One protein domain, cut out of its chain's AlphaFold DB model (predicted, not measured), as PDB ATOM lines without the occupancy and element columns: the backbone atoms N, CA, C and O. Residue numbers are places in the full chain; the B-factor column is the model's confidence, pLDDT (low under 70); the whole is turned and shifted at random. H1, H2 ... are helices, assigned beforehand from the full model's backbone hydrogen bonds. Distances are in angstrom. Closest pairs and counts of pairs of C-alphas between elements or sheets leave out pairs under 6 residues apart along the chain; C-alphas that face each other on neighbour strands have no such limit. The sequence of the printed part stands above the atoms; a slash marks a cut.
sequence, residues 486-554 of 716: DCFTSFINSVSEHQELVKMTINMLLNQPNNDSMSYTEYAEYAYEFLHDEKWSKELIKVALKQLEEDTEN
ATOM      1  N   ASP A 486     -43.900 -25.229 -42.613       42.44
ATOM      2  CA  ASP A 486     -44.019 -26.660 -42.915       42.44
ATOM      3  C   ASP A 486     -42.912 -27.189 -43.877       42.44
ATOM      4  O   ASP A 486     -42.990 -28.330 -44.324       42.44
ATOM      5  N   CYS A 487     -41.888 -26.398 -44.246       50.12
ATOM      6  CA  CYS A 487     -40.806 -26.803 -45.167       50.12
ATOM      7  C   CYS A 487     -39.467 -26.093 -44.858       50.12
ATOM      8  O   CYS A 487     -39.089 -25.139 -45.541       50.12
ATOM      9  N   PHE A 488     -38.707 -26.600 -43.875       62.62
ATOM     10  CA  PHE A 488     -37.331 -26.162 -43.560       62.62
ATOM     11  C   PHE A 488     -36.379 -26.205 -44.768       62.62
ATOM     12  O   PHE A 488     -35.468 -25.383 -44.873       62.62
ATOM     13  N   THR A 489     -36.639 -27.101 -45.721       59.72
ATOM     14  CA  THR A 489     -35.972 -27.177 -47.028       59.72
ATOM     15  C   THR A 489     -35.986 -25.839 -47.772       59.72
ATOM     16  O   THR A 489     -34.966 -25.424 -48.313       59.72
ATOM     17  N   SER A 490     -37.104 -25.108 -47.757       59.81
ATOM     18  CA  SER A 490     -37.208 -23.803 -48.427       59.81
ATOM     19  C   SER A 490     -36.337 -22.739 -47.764       59.81
ATOM     20  O   SER A 490     -35.808 -21.875 -48.459       59.81
ATOM     21  N   PHE A 491     -36.156 -22.817 -46.442       64.94
ATOM     22  CA  PHE A 491     -35.300 -21.896 -45.702       64.94
ATOM     23  C   PHE A 491     -33.818 -22.200 -45.913       64.94
ATOM     24  O   PHE A 491     -33.069 -21.301 -46.270       64.94
ATOM     25  N   ILE A 492     -33.388 -23.461 -45.776       66.62
ATOM     26  CA  ILE A 492     -31.994 -23.837 -46.077       66.62
ATOM     27  C   ILE A 492     -31.639 -23.437 -47.515       66.62
ATOM     28  O   ILE A 492     -30.564 -22.889 -47.745       66.62
ATOM     29  N   ASN A 493     -32.567 -23.608 -48.461       66.19
ATOM     30  CA  ASN A 493     -32.390 -23.143 -49.835       66.19
ATOM     31  C   ASN A 493     -32.319 -21.608 -49.949       66.19
ATOM     32  O   ASN A 493     -31.524 -21.111 -50.746       66.19
ATOM     33  N   SER A 494     -33.098 -20.844 -49.171       61.44
ATOM     34  CA  SER A 494     -33.067 -19.372 -49.205       61.44
ATOM     35  C   SER A 494     -31.830 -18.772 -48.532       61.44
ATOM     36  O   SER A 494     -31.385 -17.702 -48.940       61.44
ATOM     37  N   VAL A 495     -31.235 -19.473 -47.560       67.00
ATOM     38  CA  VAL A 495     -29.967 -19.088 -46.916       67.00
ATOM     39  C   VAL A 495     -28.763 -19.878 -47.435       67.00
ATOM     40  O   VAL A 495     -27.692 -19.815 -46.835       67.00
ATOM     41  N   SER A 496     -28.909 -20.600 -48.549       69.75
ATOM     42  CA  SER A 496     -27.890 -21.510 -49.103       69.75
ATOM     43  C   SER A 496     -26.548 -20.835 -49.405       69.75
ATOM     44  O   SER A 496     -25.499 -21.470 -49.304       69.75
ATOM     45  N   GLU A 497     -26.557 -19.534 -49.706       68.50
ATOM     46  CA  GLU A 497     -25.349 -18.729 -49.931       68.50
ATOM     47  C   GLU A 497     -24.602 -18.368 -48.626       68.50
ATOM     48  O   GLU A 497     -23.471 -17.881 -48.658       68.50
ATOM     49  N   HIS A 498     -25.201 -18.634 -47.459       75.50
ATOM     50  CA  HIS A 498     -24.686 -18.277 -46.139       75.50
ATOM     51  C   HIS A 498     -24.351 -19.522 -45.309       75.50
ATOM     52  O   HIS A 498     -25.134 -19.988 -44.479       75.50
ATOM     53  N   GLN A 499     -23.128 -20.026 -45.484       74.50
ATOM     54  CA  GLN A 499     -22.659 -21.278 -44.877       74.50
ATOM     55  C   GLN A 499     -22.829 -21.346 -43.349       74.50
ATOM     56  O   GLN A 499     -23.259 -22.363 -42.813       74.50
ATOM     57  N   GLU A 500     -22.550 -20.264 -42.618       71.38
ATOM     58  CA  GLU A 500     -22.712 -20.260 -41.155       71.38
ATOM     59  C   GLU A 500     -24.180 -20.398 -40.724       71.38
ATOM     60  O   GLU A 500     -24.468 -21.059 -39.726       71.38
ATOM     61  N   LEU A 501     -25.120 -19.850 -41.503       67.31
ATOM     62  CA  LEU A 501     -26.553 -19.968 -41.224       67.31
ATOM     63  C   LEU A 501     -27.043 -21.378 -41.510       67.31
ATOM     64  O   LEU A 501     -27.649 -21.987 -40.636       67.31
ATOM     65  N   VAL A 502     -26.689 -21.937 -42.669       73.88
ATOM     66  CA  VAL A 502     -27.002 -23.334 -43.006       73.88
ATOM     67  C   VAL A 502     -26.466 -24.280 -41.923       73.88
ATOM     68  O   VAL A 502     -27.192 -25.140 -41.424       73.88
ATOM     69  N   LYS A 503     -25.219 -24.082 -41.473       78.25
ATOM     70  CA  LYS A 503     -24.600 -24.884 -40.410       78.25
ATOM     71  C   LYS A 503     -25.302 -24.726 -39.063       78.25
ATOM     72  O   LYS A 503     -25.482 -25.714 -38.350       78.25
ATOM     73  N   MET A 504     -25.683 -23.507 -38.693       72.75
ATOM     74  CA  MET A 504     -26.418 -23.236 -37.459       72.75
ATOM     75  C   MET A 504     -27.805 -23.891 -37.491       72.75
ATOM     76  O   MET A 504     -28.171 -24.571 -36.534       72.75
ATOM     77  N   THR A 505     -28.527 -23.776 -38.606       71.81
ATOM     78  CA  THR A 505     -29.852 -24.379 -38.805       71.81
ATOM     79  C   THR A 505     -29.804 -25.899 -38.707       71.81
ATOM     80  O   THR A 505     -30.579 -26.475 -37.946       71.81
ATOM     81  N   ILE A 506     -28.856 -26.553 -39.388       75.12
ATOM     82  CA  ILE A 506     -28.680 -28.011 -39.297       75.12
ATOM     83  C   ILE A 506     -28.382 -28.426 -37.846       75.12
ATOM     84  O   ILE A 506     -29.032 -29.322 -37.316       75.12
ATOM     85  N   ASN A 507     -27.457 -27.748 -37.153       75.88
ATOM     86  CA  ASN A 507     -27.138 -28.070 -35.754       75.88
ATOM     87  C   ASN A 507     -28.318 -27.853 -34.799       75.88
ATOM     88  O   ASN A 507     -28.464 -28.592 -33.828       75.88
ATOM     89  N   MET A 508     -29.157 -26.848 -35.041       69.00
ATOM     90  CA  MET A 508     -30.367 -26.635 -34.249       69.00
ATOM     91  C   MET A 508     -31.355 -27.784 -34.425       69.00
ATOM     92  O   MET A 508     -31.860 -28.298 -33.430       69.00
ATOM     93  N   LEU A 509     -31.599 -28.195 -35.670       68.19
ATOM     94  CA  LEU A 509     -32.520 -29.280 -35.999       68.19
ATOM     95  C   LEU A 509     -32.047 -30.617 -35.414       68.19
ATOM     96  O   LEU A 509     -32.832 -31.329 -34.792       68.19
ATOM     97  N   LEU A 510     -30.751 -30.919 -35.503       68.38
ATOM     98  CA  LEU A 510     -30.158 -32.123 -34.907       68.38
ATOM     99  C   LEU A 510     -30.337 -32.218 -33.382       68.38
ATOM    100  O   LEU A 510     -30.315 -33.314 -32.830       68.38
ATOM    101  N   ASN A 511     -30.509 -31.085 -32.695       65.31
ATOM    102  CA  ASN A 511     -30.643 -31.021 -31.238       65.31
ATOM    103  C   ASN A 511     -32.104 -30.945 -30.747       65.31
ATOM    104  O   ASN A 511     -32.325 -30.778 -29.542       65.31
ATOM    105  N   GLN A 512     -33.104 -31.041 -31.632       58.62
ATOM    106  CA  GLN A 512     -34.513 -31.066 -31.227       58.62
ATOM    107  C   GLN A 512     -34.960 -32.481 -30.816       58.62
ATOM    108  O   GLN A 512     -34.715 -33.435 -31.555       58.62
ATOM    109  N   PRO A 513     -35.636 -32.650 -29.663       43.22
ATOM    110  CA  PRO A 513     -36.297 -33.910 -29.338       43.22
ATOM    111  C   PRO A 513     -37.501 -34.110 -30.278       43.22
ATOM    112  O   PRO A 513     -38.334 -33.214 -30.378       43.22
ATOM    113  N   ASN A 514     -37.584 -35.273 -30.936       46.50
ATOM    114  CA  ASN A 514     -38.610 -35.657 -31.929       46.50
ATOM    115  C   ASN A 514     -38.544 -34.897 -33.269       46.50
ATOM    116  O   ASN A 514     -39.550 -34.401 -33.774       46.50
ATOM    117  N   ASN A 515     -37.352 -34.784 -33.857       53.47
ATOM    118  CA  ASN A 515     -37.215 -34.220 -35.195       53.47
ATOM    119  C   ASN A 515     -37.611 -35.230 -36.289       53.47
ATOM    120  O   ASN A 515     -36.752 -35.893 -36.863       53.47
ATOM    121  N   ASP A 516     -38.906 -35.290 -36.601       52.72
ATOM    122  CA  ASP A 516     -39.452 -36.080 -37.720       52.72
ATOM    123  C   ASP A 516     -39.466 -35.296 -39.050       52.72
ATOM    124  O   ASP A 516     -39.975 -35.777 -40.062       52.72
ATOM    125  N   SER A 517     -38.950 -34.060 -39.064       51.16
ATOM    126  CA  SER A 517     -39.101 -33.149 -40.207       51.16
ATOM    127  C   SER A 517     -38.124 -33.412 -41.353       51.16
ATOM    128  O   SER A 517     -38.431 -33.071 -42.494       51.16
ATOM    129  N   MET A 518     -36.952 -33.986 -41.057       59.28
ATOM    130  CA  MET A 518     -35.884 -34.208 -42.030       59.28
ATOM    131  C   MET A 518     -34.905 -35.276 -41.524       59.28
ATOM    132  O   MET A 518     -34.484 -35.271 -40.365       59.28
ATOM    133  N   SER A 519     -34.562 -36.205 -42.409       74.75
ATOM    134  CA  SER A 519     -33.688 -37.354 -42.179       74.75
ATOM    135  C   SER A 519     -32.208 -36.958 -42.083       74.75
ATOM    136  O   SER A 519     -31.755 -35.980 -42.678       74.75
ATOM    137  N   TYR A 520     -31.399 -37.766 -41.389       81.94
ATOM    138  CA  TYR A 520     -29.941 -37.576 -41.343       81.94
ATOM    139  C   TYR A 520     -29.270 -37.617 -42.725       81.94
ATOM    140  O   TYR A 520     -28.230 -36.985 -42.916       81.94
ATOM    141  N   THR A 521     -29.873 -38.311 -43.693       83.06
ATOM    142  CA  THR A 521     -29.458 -38.298 -45.101       83.06
ATOM    143  C   THR A 521     -29.653 -36.930 -45.750       83.06
ATOM    144  O   THR A 521     -28.733 -36.445 -46.399       83.06
ATOM    145  N   GLU A 522     -30.768 -36.244 -45.493       82.69
ATOM    146  CA  GLU A 522     -31.010 -34.889 -46.015       82.69
ATOM    147  C   GLU A 522     -30.077 -33.853 -45.360       82.69
ATOM    148  O   GLU A 522     -29.525 -32.990 -46.043       82.69
ATOM    149  N   TYR A 523     -29.790 -33.968 -44.054       85.69
ATOM    150  CA  TYR A 523     -28.763 -33.120 -43.424       85.69
ATOM    151  C   TYR A 523     -27.376 -33.339 -44.028       85.69
ATOM    152  O   TYR A 523     -26.608 -32.385 -44.179       85.69
ATOM    153  N   ALA A 524     -27.042 -34.586 -44.365       86.56
ATOM    154  CA  ALA A 524     -25.779 -34.906 -45.012       86.56
ATOM    155  C   ALA A 524     -25.686 -34.282 -46.411       86.56
ATOM    156  O   ALA A 524     -24.621 -33.770 -46.766       86.56
ATOM    157  N   GLU A 525     -26.780 -34.272 -47.176       87.81
ATOM    158  CA  GLU A 525     -26.855 -33.617 -48.487       87.81
ATOM    159  C   GLU A 525     -26.585 -32.114 -48.360       87.81
ATOM    160  O   GLU A 525     -25.673 -31.605 -49.008       87.81
ATOM    161  N   TYR A 526     -27.236 -31.417 -47.427       87.19
ATOM    162  CA  TYR A 526     -26.990 -29.984 -47.216       87.19
ATOM    163  C   TYR A 526     -25.589 -29.659 -46.695       87.19
ATOM    164  O   TYR A 526     -24.977 -28.675 -47.124       87.19
ATOM    165  N   ALA A 527     -25.044 -30.487 -45.800       87.38
ATOM    166  CA  ALA A 527     -23.665 -30.332 -45.344       87.38
ATOM    167  C   ALA A 527     -22.659 -30.501 -46.496       87.38
ATOM    168  O   ALA A 527     -21.623 -29.834 -46.522       87.38
ATOM    169  N   TYR A 528     -22.961 -31.357 -47.471       89.62
ATOM    170  CA  TYR A 528     -22.118 -31.542 -48.645       89.62
ATOM    171  C   TYR A 528     -22.292 -30.409 -49.668       89.62
ATOM    172  O   TYR A 528     -21.312 -29.793 -50.088       89.62
ATOM    173  N   GLU A 529     -23.532 -30.114 -50.056       85.38
ATOM    174  CA  GLU A 529     -23.843 -29.199 -51.155       85.38
ATOM    175  C   GLU A 529     -23.611 -27.733 -50.793       85.38
ATOM    176  O   GLU A 529     -22.965 -27.018 -51.559       85.38
ATOM    177  N   PHE A 530     -24.081 -27.287 -49.625       84.56
ATOM    178  CA  PHE A 530     -24.056 -25.867 -49.255       84.56
ATOM    179  C   PHE A 530     -22.865 -25.493 -48.375       84.56
ATOM    180  O   PHE A 530     -22.314 -24.400 -48.496       84.56
ATOM    181  N   LEU A 531     -22.428 -26.401 -47.496       85.44
ATOM    182  CA  LEU A 531     -21.291 -26.139 -46.604       85.44
ATOM    183  C   LEU A 531     -19.959 -26.623 -47.164       85.44
ATOM    184  O   LEU A 531     -18.911 -26.255 -46.635       85.44
ATOM    185  N   HIS A 532     -19.996 -27.459 -48.205       85.88
ATOM    186  CA  HIS A 532     -18.821 -28.138 -48.744       85.88
ATOM    187  C   HIS A 532     -18.030 -28.906 -47.663       85.88
ATOM    188  O   HIS A 532     -16.815 -29.083 -47.772       85.88
ATOM    189  N   ASP A 533     -18.716 -29.376 -46.612       89.38
ATOM    190  CA  ASP A 533     -18.137 -30.123 -45.494       89.38
ATOM    191  C   ASP A 533     -18.413 -31.621 -45.668       89.38
ATOM    192  O   ASP A 533     -19.277 -32.226 -45.028       89.38
ATOM    193  N   GLU A 534     -17.639 -32.241 -46.562       91.12
ATOM    194  CA  GLU A 534     -17.716 -33.682 -46.822       91.12
ATOM    195  C   GLU A 534     -17.496 -34.508 -45.546       91.12
ATOM    196  O   GLU A 534     -18.106 -35.564 -45.369       91.12
ATOM    197  N   LYS A 535     -16.640 -34.036 -44.630       92.19
ATOM    198  CA  LYS A 535     -16.357 -34.748 -43.383       92.19
ATOM    199  C   LYS A 535     -17.598 -34.786 -42.502       92.19
ATOM    200  O   LYS A 535     -17.938 -35.854 -41.998       92.19
ATOM    201  N   TRP A 536     -18.264 -33.651 -42.316       90.94
ATOM    202  CA  TRP A 536     -19.475 -33.594 -41.506       90.94
ATOM    203  C   TRP A 536     -20.625 -34.364 -42.149       90.94
ATOM    204  O   TRP A 536     -21.280 -35.149 -41.466       90.94
ATOM    205  N   SER A 537     -20.789 -34.242 -43.468       91.38
ATOM    206  CA  SER A 537     -21.746 -35.034 -44.244       91.38
ATOM    207  C   SER A 537     -21.560 -36.546 -44.017       91.38
ATOM    208  O   SER A 537     -22.510 -37.255 -43.686       91.38
ATOM    209  N   LYS A 538     -20.314 -37.047 -44.054       91.81
ATOM    210  CA  LYS A 538     -19.999 -38.454 -43.744       91.81
ATOM    211  C   LYS A 538     -20.340 -38.854 -42.309       91.81
ATOM    212  O   LYS A 538     -20.790 -39.976 -42.092       91.81
ATOM    213  N   GLU A 539     -20.114 -37.982 -41.328       91.88
ATOM    214  CA  GLU A 539     -20.488 -38.263 -39.936       91.88
ATOM    215  C   GLU A 539     -22.010 -38.332 -39.758       91.88
ATOM    216  O   GLU A 539     -22.492 -39.222 -39.064       91.88
ATOM    217  N   LEU A 540     -22.778 -37.476 -40.440       89.25
ATOM    218  CA  LEU A 540     -24.246 -37.512 -40.407       89.25
ATOM    219  C   LEU A 540     -24.801 -38.820 -40.988       89.25
ATOM    220  O   LEU A 540     -25.664 -39.442 -40.372       89.25
ATOM    221  N   ILE A 541     -24.235 -39.305 -42.097       90.50
ATOM    222  CA  ILE A 541     -24.585 -40.623 -42.652       90.50
ATOM    223  C   ILE A 541     -24.256 -41.762 -41.675       90.50
ATOM    224  O   ILE A 541     -25.042 -42.696 -41.531       90.50
ATOM    225  N   LYS A 542     -23.128 -41.699 -40.956       90.44
ATOM    226  CA  LYS A 542     -22.804 -42.705 -39.927       90.44
ATOM    227  C   LYS A 542     -23.791 -42.686 -38.762       90.44
ATOM    228  O   LYS A 542     -24.090 -43.745 -38.221       90.44
ATOM    229  N   VAL A 543     -24.287 -41.509 -38.372       86.88
ATOM    230  CA  VAL A 543     -25.336 -41.405 -37.349       86.88
ATOM    231  C   VAL A 543     -26.631 -42.046 -37.851       86.88
ATOM    232  O   VAL A 543     -27.210 -42.839 -37.114       86.88
ATOM    233  N   ALA A 544     -27.019 -41.799 -39.109       85.81
ATOM    234  CA  ALA A 544     -28.175 -42.450 -39.735       85.81
ATOM    235  C   ALA A 544     -28.064 -43.985 -39.695       85.81
ATOM    236  O   ALA A 544     -28.999 -44.673 -39.297       85.81
ATOM    237  N   LEU A 545     -26.890 -44.521 -40.054       85.50
ATOM    238  CA  LEU A 545     -26.618 -45.961 -40.013       85.50
ATOM    239  C   LEU A 545     -26.687 -46.523 -38.592       85.50
ATOM    240  O   LEU A 545     -27.262 -47.584 -38.383       85.50
ATOM    241  N   LYS A 546     -26.140 -45.805 -37.608       84.56
ATOM    242  CA  LYS A 546     -26.163 -46.241 -36.211       84.56
ATOM    243  C   LYS A 546     -27.588 -46.303 -35.649       84.56
ATOM    244  O   LYS A 546     -27.897 -47.242 -34.928       84.56
ATOM    245  N   GLN A 547     -28.447 -45.335 -35.982       79.38
ATOM    246  CA  GLN A 547     -29.862 -45.374 -35.589       79.38
ATOM    247  C   GLN A 547     -30.565 -46.597 -36.183       79.38
ATOM    248  O   GLN A 547     -31.254 -47.324 -35.475       79.38
ATOM    249  N   LEU A 548     -30.296 -46.878 -37.459       78.88
ATOM    250  CA  LEU A 548     -30.842 -48.040 -38.152       78.88
ATOM    251  C   LEU A 548     -30.378 -49.376 -37.539       78.88
ATOM    252  O   LEU A 548     -31.142 -50.335 -37.513       78.88
ATOM    253  N   GLU A 549     -29.146 -49.442 -37.027       74.31
ATOM    254  CA  GLU A 549     -28.613 -50.611 -36.309       74.31
ATOM    255  C   GLU A 549     -29.158 -50.770 -34.877       74.31
ATOM    256  O   GLU A 549     -29.054 -51.862 -34.321       74.31
ATOM    257  N   GLU A 550     -29.699 -49.715 -34.258       73.94
ATOM    258  CA  GLU A 550     -30.276 -49.754 -32.904       73.94
ATOM    259  C   GLU A 550     -31.771 -50.152 -32.928       73.94
ATOM    260  O   GLU A 550     -32.228 -50.862 -32.026       73.94
ATOM    261  N   ASP A 551     -32.497 -49.822 -34.004       67.00
ATOM    262  CA  ASP A 551     -33.913 -50.165 -34.246       67.00
ATOM    263  C   ASP A 551     -34.118 -51.640 -34.669       67.00
ATOM    264  O   ASP A 551     -34.597 -51.968 -35.755       67.00
ATOM    265  N   THR A 552     -33.736 -52.575 -33.794       55.03
ATOM    266  CA  THR A 552     -33.630 -54.019 -34.109       55.03
ATOM    267  C   THR A 552     -34.880 -54.865 -33.850       55.03
ATOM    268  O   THR A 552     -34.843 -56.076 -34.072       55.03
ATOM    269  N   GLU A 553     -35.994 -54.283 -33.395       52.56
ATOM    270  CA  GLU A 553     -37.118 -55.086 -32.889       52.56
ATOM    271  C   GLU A 553     -38.164 -55.545 -33.917       52.56
ATOM    272  O   GLU A 553     -38.987 -56.369 -33.545       52.56
ATOM    273  N   ASN A 554     -38.124 -55.143 -35.196       54.62
ATOM    274  CA  ASN A 554     -38.888 -55.800 -36.278       54.62
ATOM    275  C   ASN A 554     -38.363 -55.387 -37.664       54.62
ATOM    276  O   ASN A 554     -38.289 -54.195 -37.952       54.62
TER     277      ASN A 554
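Overview. This is residues 486 to 554 of the 716 residues of an uncharacterized protein of Sulfurimonas crateris (UniProt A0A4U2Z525). The longest helix, H4, runs side by side with H3 as a firm helical hairpin, and beyond H3 the helices H2 and H1 follow more loosely, each helix running back almost along the line of the one before in the chain. The far end of H4, residues 548 to 550, sticks out with the tail, residues 551 to 554. The printed part has 69 residues with four named helices, H1 to H4 in chain order, and no named strand; the class is all helix. The whole is compact, with a radius of gyration of the C-alphas of 12.5 A, and only just flat, spanning 41 by 28 by 15 A.

Along the chain. H4, residues 534 to 550, is 24.7 A long and ends at C-alpha 550 (-30.276, -49.754, -32.904). H3, residues 520 to 529, measures 14.3 A. H2, residues 499 to 510, measures 16.5 A. H1, residues 488 to 494, measures 9.8 A and begins at C-alpha 488 (-37.331, -26.162, -43.560).

Arrangement. H4 and H3 touch, their closest C-alphas, of Ser 537 and Ala 524, 4.1 A apart, at a shallow tilt of 7 degrees, opposite ways. H2 and H3, also a hairpin, only just touch, with 3 pairs of C-alphas within 8 A, the closest Ile 506 and Tyr 523 at 6.6 A; H2 does so with residues 502 to 506 alone. Their tilt is a shallow 5 degrees, opposite ways. H1 and H2 are close but not clearly touching: the closest C-alphas, of Ile 492 and Val 502, are 5.9 A apart. H4 is apart from H1 and H2. In H1, H2, H3 and H4, every O i to N i+4 pair is within hydrogen-bond range.

Size, cuts and confidence. The C-alphas farthest apart, of Glu 497 and Glu 553, are 41.8 A apart. The printed part has no cut and no long link; residues 511 to 516, in the short link from H2 to H3, stand free. Mean pLDDT of the printed part is 73.7, with values under 70 at residues 486 to 497, 501, 508 to 518 and 551 to 554.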